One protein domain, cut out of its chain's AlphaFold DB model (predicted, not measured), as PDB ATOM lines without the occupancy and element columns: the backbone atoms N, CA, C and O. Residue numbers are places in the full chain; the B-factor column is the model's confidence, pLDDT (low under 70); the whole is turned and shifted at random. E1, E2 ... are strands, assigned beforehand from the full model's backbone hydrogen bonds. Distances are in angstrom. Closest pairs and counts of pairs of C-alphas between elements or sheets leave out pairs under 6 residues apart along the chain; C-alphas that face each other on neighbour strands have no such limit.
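AT A GLANCE: This is residues 31 to 79 of the 93 residues of the protein "Poly [ADP-ribose] polymerase 1" of Orchesella cincta (UniProt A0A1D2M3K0). Little regular structure is here: a flat, open V of loops and three short two-strand antiparallel ladders, with E2 and E5 at the corner, E1 and E6 in one arm and the hairpin of E3 and E4 in the other. The printed part has 49 residues, 19 of them in six named strands, E1 to E6 in order, with no named helix; the class is all strand. It is loose, radius of gyration of the C-alphas 12.5 A, spanning 35 by 28 by 13 A.

IN THESE COORDINATES: Find C-alpha 31 at (181.928, 188.557, 123.431), where E1, residues 31 to 33, begins. Then come E2, 37 to 39; E3, 45 to 47; E4, 50 to 52; E5, 57 to 59; and E6, 72 to 75, 10.3 A long, ending at (185.389, 185.210, 128.083).

HOW THE PARTS SIT: Look at N 31 and O 74, 2.9 A apart, for E1 and E6; N 38 and O 58, 2.9 A, for E2 and E5; N 52 and O 45, 2.8 A, for E3 and E4. E1 and E4 are apart.

THE WHOLE: The C-alphas farthest apart, of Asp 48 and Gln 64, are 35.6 A apart. The link E5 to E6, residues 60 to 71, is long. The printed part has no cut, and no printed residue is under 70 in pLDDT.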
ATOM      1  N   VAL A  31     182.756 187.432 123.872       92.62
ATOM      2  CA  VAL A  31     181.928 188.557 123.431       92.62
ATOM      3  C   VAL A  31     182.700 189.851 123.651       92.62
ATOM      4  O   VAL A  31     183.422 189.996 124.636       92.62
ATOM      5  N   LYS A  32     182.534 190.791 122.718       93.12
ATOM      6  CA  LYS A  32     183.049 192.154 122.821       93.12
ATOM      7  C   LYS A  32     181.886 193.142 122.845       93.12
ATOM      8  O   LYS A  32     181.216 193.324 121.828       93.12
ATOM      9  N   GLY A  33     181.696 193.823 123.970       94.25
ATOM     10  CA  GLY A  33     180.928 195.063 124.020       94.25
ATOM     11  C   GLY A  33     181.726 196.153 123.312       94.25
ATOM     12  O   GLY A  33     182.868 196.415 123.683       94.25
ATOM     13  N   THR A  34     181.177 196.741 122.247       94.75
ATOM     14  CA  THR A  34     181.890 197.783 121.490       94.75
ATOM     15  C   THR A  34     181.552 199.162 122.043       94.75
ATOM     16  O   THR A  34     180.385 199.552 122.041       94.75
ATOM     17  N   GLY A  35     182.576 199.892 122.482       95.75
ATOM     18  CA  GLY A  35     182.452 201.235 123.039       95.75
ATOM     19  C   GLY A  35     182.696 202.354 122.033       95.75
ATOM     20  O   GLY A  35     183.243 202.140 120.942       95.75
ATOM     21  N   LYS A  36     182.296 203.562 122.444       97.50
ATOM     22  CA  LYS A  36     182.493 204.827 121.728       97.50
ATOM     23  C   LYS A  36     183.967 205.175 121.548       97.50
ATOM     24  O   LYS A  36     184.314 205.812 120.560       97.50
ATOM     25  N   TYR A  37     184.820 204.767 122.476       96.44
ATOM     26  CA  TYR A  37     186.244 205.057 122.485       96.44
ATOM     27  C   TYR A  37     187.064 203.765 122.436       96.44
ATOM     28  O   TYR A  37     186.783 202.792 123.142       96.44
ATOM     29  N   VAL A  38     188.081 203.746 121.573       95.19
ATOM     30  CA  VAL A  38     188.946 202.584 121.325       95.19
ATOM     31  C   VAL A  38     190.414 203.005 121.228       95.19
ATOM     32  O   VAL A  38     190.686 204.133 120.820       95.19
ATOM     33  N   PRO A  39     191.366 202.130 121.583       94.00
ATOM     34  CA  PRO A  39     192.783 202.422 121.403       94.00
ATOM     35  C   PRO A  39     193.152 202.440 119.913       94.00
ATOM     36  O   PRO A  39     192.608 201.672 119.113       94.00
ATOM     37  N   CYS A  40     194.105 203.294 119.540       90.25
ATOM     38  CA  CYS A  40     194.753 203.239 118.234       90.25
ATOM     39  C   CYS A  40     195.513 201.918 118.077       90.25
ATOM     40  O   CYS A  40     196.520 201.678 118.740       90.25
ATOM     41  N   MET A  41     195.036 201.047 117.185       86.19
ATOM     42  CA  MET A  41     195.655 199.732 116.986       86.19
ATOM     43  C   MET A  41     197.047 199.827 116.344       86.19
ATOM     44  O   MET A  41     197.872 198.956 116.592       86.19
ATOM     45  N   GLY A  42     197.329 200.889 115.576       89.00
ATOM     46  CA  GLY A  42     198.658 201.140 114.998       89.00
ATOM     47  C   GLY A  42     199.745 201.418 116.042       89.00
ATOM     48  O   GLY A  42     200.914 201.181 115.770       89.00
ATOM     49  N   ASP A  43     199.344 201.830 117.247       89.88
ATOM     50  CA  ASP A  43     200.236 202.112 118.378       89.88
ATOM     51  C   ASP A  43     200.255 200.957 119.401       89.88
ATOM     52  O   ASP A  43     200.689 201.123 120.543       89.88
ATOM     53  N   SER A  44     199.708 199.790 119.043       89.69
ATOM     54  CA  SER A  44     199.734 198.614 119.916       89.69
ATOM     55  C   SER A  44     201.113 197.967 119.902       89.69
ATOM     56  O   SER A  44     201.754 197.864 118.859       89.69
ATOM     57  N   ILE A  45     201.545 197.483 121.060       88.94
ATOM     58  CA  ILE A  45     202.834 196.808 121.219       88.94
ATOM     59  C   ILE A  45     202.592 195.299 121.301       88.94
ATOM     60  O   ILE A  45     201.612 194.849 121.895       88.94
ATOM     61  N   ALA A  46     203.485 194.514 120.701       89.50
ATOM     62  CA  ALA A  46     203.550 193.075 120.925       89.50
ATOM     63  C   ALA A  46     204.463 192.787 122.127       89.50
ATOM     64  O   ALA A  46     205.595 193.265 122.169       89.50
ATOM     65  N   ASP A  47     203.964 192.016 123.089       84.06
ATOM     66  CA  ASP A  47     204.691 191.565 124.278       84.06
ATOM     67  C   ASP A  47     204.605 190.034 124.357       84.06
ATOM     68  O   ASP A  47     203.535 189.463 124.587       84.06
ATOM     69  N   ASP A  48     205.714 189.344 124.098       86.69
ATOM     70  CA  ASP A  48     205.746 187.911 123.783       86.69
ATOM     71  C   ASP A  48     204.721 187.532 122.685       86.69
ATOM     72  O   ASP A  48     204.800 187.967 121.538       86.69
ATOM     73  N   SER A  49     203.731 186.710 123.045       84.00
ATOM     74  CA  SER A  49     202.629 186.244 122.212       84.00
ATOM     75  C   SER A  49     201.321 187.010 122.449       84.00
ATOM     76  O   SER A  49     200.261 186.524 122.048       84.00
ATOM     77  N   VAL A  50     201.344 188.150 123.155       87.94
ATOM     78  CA  VAL A  50     200.149 188.967 123.420       87.94
ATOM     79  C   VAL A  50     200.267 190.355 122.800       87.94
ATOM     80  O   VAL A  50     201.351 190.913 122.663       87.94
ATOM     81  N   ILE A  51     199.123 190.927 122.427       91.31
ATOM     82  CA  ILE A  51     199.027 192.306 121.945       91.31
ATOM     83  C   ILE A  51     198.572 193.176 123.112       91.31
ATOM     84  O   ILE A  51     197.525 192.916 123.707       91.31
ATOM     85  N   VAL A  52     199.337 194.220 123.412       91.75
ATOM     86  CA  VAL A  52     199.004 195.234 124.409       91.75
ATOM     87  C   VAL A  52     198.420 196.448 123.681       91.75
ATOM     88  O   VAL A  52     199.149 197.153 122.977       91.75
ATOM     89  N   PRO A  53     197.109 196.724 123.819       92.06
ATOM     90  CA  PRO A  53     196.460 197.828 123.122       92.06
ATOM     91  C   PRO A  53     196.688 199.156 123.864       92.06
ATOM     92  O   PRO A  53     195.757 199.754 124.399       92.06
ATOM     93  N   CYS A  54     197.944 199.603 123.918       88.44
ATOM     94  CA  CYS A  54     198.398 200.804 124.631       88.44
ATOM     95  C   CYS A  54     198.347 202.096 123.800       88.44
ATOM     96  O   CYS A  54     198.881 203.123 124.220       88.44
ATOM     97  N   GLY A  55     197.727 202.052 122.622       88.50
ATOM     98  CA  GLY A  55     197.572 203.221 121.770       88.50
ATOM     99  C   GLY A  55     196.688 204.302 122.381       88.50
ATOM    100  O   GLY A  55     195.867 204.042 123.263       88.50
ATOM    101  N   LYS A  56     196.818 205.529 121.866       92.12
ATOM    102  CA  LYS A  56     195.976 206.652 122.300       92.12
ATOM    103  C   LYS A  56     194.496 206.313 122.116       92.12
ATOM    104  O   LYS A  56     194.104 205.719 121.112       92.12
ATOM    105  N   THR A  57     193.674 206.731 123.071       95.00
ATOM    106  CA  THR A  57     192.217 206.613 122.985       95.00
ATOM    107  C   THR A  57     191.680 207.506 121.867       95.00
ATOM    108  O   THR A  57     191.934 208.709 121.853       95.00
ATOM    109  N   MET A  58     190.908 206.933 120.946       95.19
ATOM    110  CA  MET A  58     190.287 207.620 119.810       95.19
ATOM    111  C   MET A  58     188.790 207.328 119.742       95.19
ATOM    112  O   MET A  58     188.311 206.324 120.273       95.19
ATOM    113  N   GLN A  59     188.038 208.188 119.053       96.12
ATOM    114  CA  GLN A  59     186.622 207.946 118.792       96.12
ATOM    115  C   GLN A  59     186.441 206.816 117.772       96.12
ATOM    116  O   GLN A  59     187.017 206.818 116.687       96.12
ATOM    117  N   ASN A  60     185.591 205.862 118.122       93.69
ATOM    118  CA  ASN A  60     185.199 204.756 117.277       93.69
ATOM    119  C   ASN A  60     184.167 205.220 116.246       93.69
ATOM    120  O   ASN A  60     183.081 205.682 116.597       93.69
ATOM    121  N   GLN A  61     184.487 205.058 114.967       94.00
ATOM    122  CA  GLN A  61     183.625 205.479 113.859       94.00
ATOM    123  C   GLN A  61     182.736 204.345 113.323       94.00
ATOM    124  O   GLN A  61     182.007 204.538 112.358       94.00
ATOM    125  N   LYS A  62     182.781 203.153 113.938       92.19
ATOM    126  CA  LYS A  62     182.075 201.966 113.437       92.19
ATOM    127  C   LYS A  62     180.548 202.084 113.488       92.19
ATOM    128  O   LYS A  62     179.870 201.548 112.618       92.19
ATOM    129  N   PHE A  63     180.009 202.735 114.514       93.38
ATOM    130  CA  PHE A  63     178.573 202.877 114.739       93.38
ATOM    131  C   PHE A  63     178.196 204.343 114.964       93.38
ATOM    132  O   PHE A  63     178.990 205.130 115.477       93.38
ATOM    133  N   GLN A  64     176.959 204.701 114.613       92.44
ATOM    134  CA  GLN A  64     176.434 206.061 114.772       92.44
ATOM    135  C   GLN A  64     176.213 206.443 116.245       92.44
ATOM    136  O   GLN A  64     176.323 207.609 116.614       92.44
ATOM    137  N   SER A  65     175.894 205.465 117.097       94.88
ATOM    138  CA  SER A  65     175.693 205.670 118.530       94.88
ATOM    139  C   SER A  65     176.199 204.476 119.335       94.88
ATOM    140  O   SER A  65     176.317 203.364 118.817       94.88
ATOM    141  N   TYR A  66     176.503 204.727 120.607       94.94
ATOM    142  CA  TYR A  66     177.065 203.747 121.530       94.94
ATOM    143  C   TYR A  66     176.356 203.833 122.878       94.94
ATOM    144  O   TYR A  66     175.925 204.907 123.295       94.94
ATOM    145  N   LYS A  67     176.246 202.690 123.555       96.38
ATOM    146  CA  LYS A  67     175.776 202.604 124.947       96.38
ATOM    147  C   LYS A  67     176.918 202.478 125.954       96.38
ATOM    148  O   LYS A  67     176.705 202.747 127.127       96.38
ATOM    149  N   LEU A  68     178.097 202.071 125.487       95.06
ATOM    150  CA  LEU A  68     179.308 201.940 126.284       95.06
ATOM    151  C   LEU A  68     180.304 203.016 125.864       95.06
ATOM    152  O   LEU A  68     180.480 203.262 124.666       95.06
ATOM    153  N   ASP A  69     180.998 203.603 126.833       95.69
ATOM    154  CA  ASP A  69     182.086 204.532 126.541       95.69
ATOM    155  C   ASP A  69     183.325 203.788 126.035       95.69
ATOM    156  O   ASP A  69     183.907 204.193 125.033       95.69
ATOM    157  N   PHE A  70     183.677 202.650 126.638       96.12
ATOM    158  CA  PHE A  70     184.855 201.854 126.276       96.12
ATOM    159  C   PHE A  70     184.488 200.417 125.898       96.12
ATOM    160  O   PHE A  70     183.380 199.948 126.148       96.12
ATOM    161  N   ASN A  71     185.415 199.722 125.237       94.19
ATOM    162  CA  ASN A  71     185.227 198.308 124.923       94.19
ATOM    163  C   ASN A  71     185.294 197.448 126.189       94.19
ATOM    164  O   ASN A  71     186.194 197.622 127.006       94.19
ATOM    165  N   GLU A  72     184.445 196.430 126.250       95.12
ATOM    166  CA  GLU A  72     184.478 195.389 127.276       95.12
ATOM    167  C   GLU A  72     184.609 194.020 126.611       95.12
ATOM    168  O   GLU A  72     184.020 193.770 125.556       95.12
ATOM    169  N   TYR A  73     185.384 193.123 127.216       91.75
ATOM    170  CA  TYR A  73     185.623 191.780 126.695       91.75
ATOM    171  C   TYR A  73     185.242 190.750 127.748       91.75
ATOM    172  O   TYR A  73     185.725 190.803 128.876       91.75
ATOM    173  N   ILE A  74     184.396 189.796 127.365       91.69
ATOM    174  CA  ILE A  74     183.923 188.725 128.242       91.69
ATOM    175  C   ILE A  74     184.339 187.390 127.631       91.69
ATOM    176  O   ILE A  74     183.991 187.078 126.489       91.69
ATOM    177  N   ALA A  75     185.085 186.599 128.398       89.00
ATOM    178  CA  ALA A  75     185.389 185.210 128.083       89.00
ATOM    179  C   ALA A  75     184.473 184.283 128.889       89.00
ATOM    180  O   ALA A  75     184.240 184.511 130.074       89.00
ATOM    181  N   PHE A  76     183.961 183.229 128.251       87.25
ATOM    182  CA  PHE A  76     183.040 182.287 128.899       87.25
ATOM    183  C   PHE A  76     183.737 181.138 129.637       87.25
ATOM    184  O   PHE A  76     183.099 180.441 130.420       87.25
ATOM    185  N   ASP A  77     185.025 180.920 129.372       89.00
ATOM    186  CA  ASP A  77     185.827 179.855 129.972       89.00
ATOM    187  C   ASP A  77     187.073 180.453 130.625       89.00
ATOM    188  O   ASP A  77     187.904 181.071 129.953       89.00
ATOM    189  N   ALA A  78     187.207 180.239 131.933       89.50
ATOM    190  CA  ALA A  78     188.337 180.714 132.720       89.50
ATOM    191  C   ALA A  78     189.676 180.138 132.237       89.50
ATOM    192  O   ALA A  78     190.695 180.811 132.347       89.50
ATOM    193  N   LYS A  79     189.689 178.943 131.622       92.38
ATOM    194  CA  LYS A  79     190.909 178.328 131.068       92.38
ATOM    195  C   LYS A  79     191.545 179.146 129.940       92.38
ATOM    196  O   LYS A  79     192.682 178.886 129.564       92.38
TER     197      LYS A  79